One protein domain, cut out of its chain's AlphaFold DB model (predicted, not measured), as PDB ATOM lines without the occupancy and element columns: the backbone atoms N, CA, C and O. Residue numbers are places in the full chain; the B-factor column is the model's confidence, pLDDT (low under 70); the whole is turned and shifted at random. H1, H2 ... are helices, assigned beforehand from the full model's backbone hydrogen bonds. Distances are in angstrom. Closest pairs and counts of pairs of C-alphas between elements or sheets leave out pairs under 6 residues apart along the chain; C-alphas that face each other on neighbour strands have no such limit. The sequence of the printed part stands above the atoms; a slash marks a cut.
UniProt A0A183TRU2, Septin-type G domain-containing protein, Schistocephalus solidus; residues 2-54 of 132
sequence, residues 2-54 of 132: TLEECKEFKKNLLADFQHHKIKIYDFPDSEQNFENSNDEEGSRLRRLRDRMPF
ATOM      1  N   THR A   2     -42.122   2.506 127.255       87.00
ATOM      2  CA  THR A   2     -43.578   2.572 127.363       87.00
ATOM      3  C   THR A   2     -44.209   2.505 125.967       87.00
ATOM      4  O   THR A   2     -43.516   2.554 124.943       87.00
ATOM      5  N   LEU A   3     -45.533   2.365 125.906       84.62
ATOM      6  CA  LEU A   3     -46.268   2.333 124.639       84.62
ATOM      7  C   LEU A   3     -46.125   3.660 123.878       84.62
ATOM      8  O   LEU A   3     -46.038   3.663 122.650       84.62
ATOM      9  N   GLU A   4     -46.073   4.774 124.602       88.44
ATOM     10  CA  GLU A   4     -45.906   6.127 124.073       88.44
ATOM     11  C   GLU A   4     -44.508   6.311 123.481       88.44
ATOM     12  O   GLU A   4     -44.382   6.684 122.314       88.44
ATOM     13  N   GLU A   5     -43.471   5.950 124.244       89.94
ATOM     14  CA  GLU A   5     -42.076   6.005 123.792       89.94
ATOM     15  C   GLU A   5     -41.866   5.145 122.543       89.94
ATOM     16  O   GLU A   5     -41.178   5.549 121.610       89.94
ATOM     17  N   CYS A   6     -42.497   3.966 122.484       88.12
ATOM     18  CA  CYS A   6     -42.407   3.091 121.321       88.12
ATOM     19  C   CYS A   6     -43.030   3.734 120.071       88.12
ATOM     20  O   CYS A   6     -42.443   3.668 118.991       88.12
ATOM     21  N   LYS A   7     -44.193   4.389 120.196       87.94
ATOM     22  CA  LYS A   7     -44.849   5.082 119.072       87.94
ATOM     23  C   LYS A   7     -44.010   6.244 118.552       87.94
ATOM     24  O   LYS A   7     -43.857   6.393 117.340       87.94
ATOM     25  N   GLU A   8     -43.460   7.048 119.455       92.12
ATOM     26  CA  GLU A   8     -42.598   8.171 119.090       92.12
ATOM     27  C   GLU A   8     -41.309   7.683 118.421       92.12
ATOM     28  O   GLU A   8     -40.932   8.170 117.355       92.12
ATOM     29  N   PHE A   9     -40.701   6.631 118.970       91.88
ATOM     30  CA  PHE A   9     -39.519   6.010 118.390       91.88
ATOM     31  C   PHE A   9     -39.781   5.470 116.978       91.88
ATOM     32  O   PHE A   9     -38.989   5.724 116.072       91.88
ATOM     33  N   LYS A  10     -40.918   4.794 116.749       90.75
ATOM     34  CA  LYS A  10     -41.321   4.326 115.410       90.75
ATOM     35  C   LYS A  10     -41.423   5.486 114.414       90.75
ATOM     36  O   LYS A  10     -40.949   5.359 113.288       90.75
ATOM     37  N   LYS A  11     -42.003   6.618 114.825       91.06
ATOM     38  CA  LYS A  11     -42.141   7.810 113.975       91.06
ATOM     39  C   LYS A  11     -40.782   8.400 113.594       91.06
ATOM     40  O   LYS A  11     -40.559   8.681 112.418       91.06
ATOM     41  N   ASN A  12     -39.887   8.560 114.565       93.50
ATOM     42  CA  ASN A  12     -38.554   9.119 114.330       93.50
ATOM     43  C   ASN A  12     -37.738   8.220 113.398       93.50
ATOM     44  O   ASN A  12     -37.171   8.684 112.418       93.50
ATOM     45  N   LEU A  13     -37.794   6.911 113.629       93.06
ATOM     46  CA  LEU A  13     -37.085   5.920 112.832       93.06
ATOM     47  C   LEU A  13     -37.571   5.911 111.364       93.06
ATOM     48  O   LEU A  13     -36.761   5.836 110.438       93.06
ATOM     49  N   LEU A  14     -38.877   6.070 111.121       90.06
ATOM     50  CA  LEU A  14     -39.417   6.228 109.763       90.06
ATOM     51  C   LEU A  14     -38.952   7.530 109.088       90.06
ATOM     52  O   LEU A  14     -38.656   7.515 107.891       90.06
ATOM     53  N   ALA A  15     -38.865   8.637 109.831       91.94
ATOM     54  CA  ALA A  15     -38.339   9.901 109.315       91.94
ATOM     55  C   ALA A  15     -36.850   9.786 108.944       91.94
ATOM     56  O   ALA A  15     -36.446  10.224 107.864       91.94
ATOM     57  N   ASP A  16     -36.057   9.115 109.780       94.50
ATOM     58  CA  ASP A  16     -34.632   8.877 109.537       94.50
ATOM     59  C   ASP A  16     -34.414   8.010 108.293       94.50
ATOM     60  O   ASP A  16     -33.575   8.318 107.445       94.50
ATOM     61  N   PHE A  17     -35.207   6.950 108.115       91.94
ATOM     62  CA  PHE A  17     -35.137   6.117 106.915       91.94
ATOM     63  C   PHE A  17     -35.406   6.898 105.627       91.94
ATOM     64  O   PHE A  17     -34.702   6.700 104.630       91.94
ATOM     65  N   GLN A  18     -36.380   7.810 105.653       89.75
ATOM     66  CA  GLN A  18     -36.666   8.694 104.524       89.75
ATOM     67  C   GLN A  18     -35.514   9.672 104.275       89.75
ATOM     68  O   GLN A  18     -35.092   9.841 103.129       89.75
ATOM     69  N   HIS A  19     -34.963  10.265 105.337       94.75
ATOM     70  CA  HIS A  19     -33.843  11.199 105.249       94.75
ATOM     71  C   HIS A  19     -32.591  10.544 104.646       94.75
ATOM     72  O   HIS A  19     -31.969  11.088 103.732       94.75
ATOM     73  N   HIS A  20     -32.266   9.330 105.094       94.31
ATOM     74  CA  HIS A  20     -31.105   8.566 104.636       94.31
ATOM     75  C   HIS A  20     -31.347   7.763 103.347       94.31
ATOM     76  O   HIS A  20     -30.437   7.080 102.877       94.31
ATOM     77  N   LYS A  21     -32.545   7.849 102.749       91.81
ATOM     78  CA  LYS A  21     -32.937   7.120 101.526       91.81
ATOM     79  C   LYS A  21     -32.739   5.603 101.644       91.81
ATOM     80  O   LYS A  21     -32.409   4.928 100.664       91.81
ATOM     81  N   ILE A  22     -32.948   5.059 102.841       91.38
ATOM     82  CA  ILE A  22     -32.869   3.621 103.093       91.38
ATOM     83  C   ILE A  22     -34.152   2.989 102.554       91.38
ATOM     84  O   ILE A  22     -35.251   3.285 103.019       91.38
ATOM     85  N   LYS A  23     -34.016   2.115 101.551       85.38
ATOM     86  CA  LYS A  23     -35.152   1.376 100.994       85.38
ATOM     87  C   LYS A  23     -35.557   0.265 101.953       85.38
ATOM     88  O   LYS A  23     -34.861  -0.739 102.079       85.38
ATOM     89  N   ILE A  24     -36.693   0.458 102.607       84.69
ATOM     90  CA  ILE A  24     -37.360  -0.578 103.388       84.69
ATOM     91  C   ILE A  24     -38.174  -1.436 102.422       84.69
ATOM     92  O   ILE A  24     -38.629  -0.949 101.384       84.69
ATOM     93  N   TYR A  25     -38.344  -2.713 102.752       80.94
ATOM     94  CA  TYR A  25     -39.297  -3.559 102.050       80.94
ATOM     95  C   TYR A  25     -40.689  -2.924 102.142       80.94
ATOM     96  O   TYR A  25     -41.228  -2.792 103.240       80.94
ATOM     97  N   ASP A  26     -41.246  -2.528 100.999       75.19
ATOM     98  CA  ASP A  26     -42.656  -2.177 100.902       75.19
ATOM     99  C   ASP A  26     -43.405  -3.378 100.339       75.19
ATOM    100  O   ASP A  26     -42.884  -4.133  99.508       75.19
ATOM    101  N   PHE A  27     -44.624  -3.573 100.823       68.88
ATOM    102  CA  PHE A  27     -45.490  -4.602 100.282       68.88
ATOM    103  C   PHE A  27     -45.799  -4.203  98.842       68.88
ATOM    104  O   PHE A  27     -46.266  -3.087  98.627       68.88
ATOM    105  N   PRO A  28     -45.496  -5.045  97.843       68.69
ATOM    106  CA  PRO A  28     -45.806  -4.676  96.480       68.69
ATOM    107  C   PRO A  28     -47.326  -4.519  96.357       68.69
ATOM    108  O   PRO A  28     -48.058  -5.472  96.614       68.69
ATOM    109  N   ASP A  29     -47.783  -3.354  95.885       58.84
ATOM    110  CA  ASP A  29     -49.176  -3.088  95.477       58.84
ATOM    111  C   ASP A  29     -49.608  -3.966  94.283       58.84
ATOM    112  O   ASP A  29     -50.640  -3.714  93.662       58.84
ATOM    113  N   SER A  30     -48.813  -4.982  93.904       47.81
ATOM    114  CA  SER A  30     -49.106  -5.961  92.856       47.81
ATOM    115  C   SER A  30     -50.175  -6.942  93.333       47.81
ATOM    116  O   SER A  30     -49.990  -8.150  93.459       47.81
ATOM    117  N   GLU A  31     -51.309  -6.324  93.573       49.19
ATOM    118  CA  GLU A  31     -52.639  -6.785  93.814       49.19
ATOM    119  C   GLU A  31     -53.503  -6.274  92.645       49.19
ATOM    120  O   GLU A  31     -54.674  -5.962  92.812       49.19
ATOM    121  N   GLN A  32     -52.980  -6.241  91.408       43.91
ATOM    122  CA  GLN A  32     -53.808  -6.038  90.201       43.91
ATOM    123  C   GLN A  32     -54.889  -7.147  90.044       43.91
ATOM    124  O   GLN A  32     -55.638  -7.151  89.077       43.91
ATOM    125  N   ASN A  33     -54.989  -8.084  90.998       44.22
ATOM    126  CA  ASN A  33     -56.051  -9.079  91.137       44.22
ATOM    127  C   ASN A  33     -56.949  -8.888  92.385       44.22
ATOM    128  O   ASN A  33     -57.858  -9.691  92.581       44.22
ATOM    129  N   PHE A  34     -56.749  -7.864  93.226       47.12
ATOM    130  CA  PHE A  34     -57.545  -7.666  94.454       47.12
ATOM    131  C   PHE A  34     -58.854  -6.918  94.256       47.12
ATOM    132  O   PHE A  34     -59.633  -6.814  95.198       47.12
ATOM    133  N   GLU A  35     -59.183  -6.514  93.031       46.44
ATOM    134  CA  GLU A  35     -60.580  -6.199  92.722       46.44
ATOM    135  C   GLU A  35     -61.490  -7.438  92.853       46.44
ATOM    136  O   GLU A  35     -62.702  -7.283  92.931       46.44
ATOM    137  N   ASN A  36     -60.933  -8.662  92.948       46.62
ATOM    138  CA  ASN A  36     -61.707  -9.908  93.013       46.62
ATOM    139  C   ASN A  36     -61.376 -10.848  94.191       46.62
ATOM    140  O   ASN A  36     -61.905 -11.960  94.236       46.62
ATOM    141  N   SER A  37     -60.526 -10.464  95.151       46.59
ATOM    142  CA  SER A  37     -60.187 -11.336  96.288       46.59
ATOM    143  C   SER A  37     -60.375 -10.647  97.637       46.59
ATOM    144  O   SER A  37     -59.449 -10.035  98.154       46.59
ATOM    145  N   ASN A  38     -61.572 -10.834  98.202       52.62
ATOM    146  CA  ASN A  38     -61.926 -10.778  99.626       52.62
ATOM    147  C   ASN A  38     -61.335  -9.607 100.441       52.62
ATOM    148  O   ASN A  38     -60.188  -9.666 100.890       52.62
ATOM    149  N   ASP A  39     -62.180  -8.623 100.767       64.19
ATOM    150  CA  ASP A  39     -61.900  -7.426 101.590       64.19
ATOM    151  C   ASP A  39     -61.067  -7.665 102.875       64.19
ATOM    152  O   ASP A  39     -60.392  -6.764 103.384       64.19
ATOM    153  N   GLU A  40     -61.075  -8.882 103.425       68.88
ATOM    154  CA  GLU A  40     -60.327  -9.244 104.630       68.88
ATOM    155  C   GLU A  40     -58.805  -9.350 104.439       68.88
ATOM    156  O   GLU A  40     -58.052  -9.017 105.359       68.88
ATOM    157  N   GLU A  41     -58.328  -9.831 103.288       69.06
ATOM    158  CA  GLU A  41     -56.894 -10.063 103.045       69.06
ATOM    159  C   GLU A  41     -56.168  -8.719 102.883       69.06
ATOM    160  O   GLU A  41     -55.210  -8.443 103.610       69.06
ATOM    161  N   GLY A  42     -56.705  -7.823 102.047       68.12
ATOM    162  CA  GLY A  42     -56.175  -6.466 101.875       68.12
ATOM    163  C   GLY A  42     -56.195  -5.652 103.177       68.12
ATOM    164  O   GLY A  42     -55.254  -4.917 103.483       68.12
ATOM    165  N   SER A  43     -57.220  -5.839 104.018       73.69
ATOM    166  CA  SER A  43     -57.281  -5.232 105.357       73.69
ATOM    167  C   SER A  43     -56.150  -5.719 106.273       73.69
ATOM    168  O   SER A  43     -55.547  -4.926 107.002       73.69
ATOM    169  N   ARG A  44     -55.795  -7.010 106.218       74.06
ATOM    170  CA  ARG A  44     -54.671  -7.568 106.991       74.06
ATOM    171  C   ARG A  44     -53.322  -7.034 106.514       74.06
ATOM    172  O   ARG A  44     -52.493  -6.710 107.363       74.06
ATOM    173  N   LEU A  45     -53.109  -6.899 105.203       73.75
ATOM    174  CA  LEU A  45     -51.874  -6.323 104.659       73.75
ATOM    175  C   LEU A  45     -51.714  -4.843 105.031       73.75
ATOM    176  O   LEU A  45     -50.629  -4.434 105.442       73.75
ATOM    177  N   ARG A  46     -52.792  -4.050 104.987       76.19
ATOM    178  CA  ARG A  46     -52.762  -2.650 105.453       76.19
ATOM    179  C   ARG A  46     -52.364  -2.549 106.924       76.19
ATOM    180  O   ARG A  46     -51.414  -1.849 107.255       76.19
ATOM    181  N   ARG A  47     -53.002  -3.344 107.793       78.69
ATOM    182  CA  ARG A  47     -52.655  -3.408 109.226       78.69
ATOM    183  C   ARG A  47     -51.201  -3.813 109.460       78.69
ATOM    184  O   ARG A  47     -50.602  -3.403 110.451       78.69
ATOM    185  N   LEU A  48     -50.645  -4.640 108.580       80.44
ATOM    186  CA  LEU A  48     -49.263  -5.091 108.658       80.44
ATOM    187  C   LEU A  48     -48.277  -3.978 108.276       80.44
ATOM    188  O   LEU A  48     -47.273  -3.801 108.967       80.44
ATOM    189  N   ARG A  49     -48.598  -3.200 107.236       79.62
ATOM    190  CA  ARG A  49     -47.842  -2.007 106.832       79.62
ATOM    191  C   ARG A  49     -47.818  -0.958 107.943       79.62
ATOM    192  O   ARG A  49     -46.746  -0.472 108.291       79.62
ATOM    193  N   ASP A  50     -48.967  -0.694 108.561       81.31
ATOM    194  CA  ASP A  50     -49.100   0.301 109.636       81.31
ATOM    195  C   ASP A  50     -48.315  -0.072 110.908       81.31
ATOM    196  O   ASP A  50     -47.977   0.784 111.724       81.31
ATOM    197  N   ARG A  51     -48.017  -1.364 111.100       84.19
ATOM    198  CA  ARG A  51     -47.268  -1.870 112.262       84.19
ATOM    199  C   ARG A  51     -45.751  -1.760 112.097       84.19
ATOM    200  O   ARG A  51     -45.036  -1.945 113.086       84.19
ATOM    201  N   MET A  52     -45.259  -1.458 110.894       85.38
ATOM    202  CA  MET A  52     -43.832  -1.336 110.609       85.38
ATOM    203  C   MET A  52     -43.253  -0.039 111.210       85.38
ATOM    204  O   MET A  52     -43.861   1.020 111.064       85.38
ATOM    205  N   PRO A  53     -42.068  -0.075 111.850       87.62
ATOM    206  CA  PRO A  53     -41.237  -1.243 112.163       87.62
ATOM    207  C   PRO A  53     -41.785  -2.073 113.342       87.62
ATOM    208  O   PRO A  53     -42.291  -1.528 114.326       87.62
ATOM    209  N   PHE A  54     -41.668  -3.405 113.252       89.44
ATOM    210  CA  PHE A  54     -42.193  -4.331 114.264       89.44
ATOM    211  C   PHE A  54     -41.438  -4.199 115.588       89.44
ATOM    212  O   PHE A  54     -40.223  -4.404 115.640       89.44
TER     213      PHE A  54
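Overview. This is residues 2 to 54 of the 132 residues of the protein "Septin-type G domain-containing protein" of Schistocephalus solidus (UniProt A0A183TRU2). The long helix H1 makes one side of a flat, open frame; from its end the link of residues 20 to 38 runs away and folds back into H2, which points back toward H1. The printed part has 53 residues with two named helices, H1 then H2, and no named strand; the class is all helix. It is loose, with a radius of gyration of the C-alphas of 14.2 A, and spans 39 by 27 by 11 A.

Along the chain. Find C-alpha 3 at (-46.268, 2.333, 124.639); from there H1, residues 3 to 19, runs 24.7 A. H2, residues 39 to 50, runs 17.0 A to C-alpha 50 at (-49.100, 0.301, 109.636).

Arrangement. H1 and H2 are apart, with no C-alpha of the one within 8 A of the other. In both helices every O i to N i+4 pair is within hydrogen-bond range.

Size, cuts and confidence. Look to Thr 2 and Asn 36 for the C-alphas farthest apart, at 40.8 A. The link from H1 to H2, 19 residues, is long. The printed part has no cut. Residues 27 to 42 have pLDDT under 70.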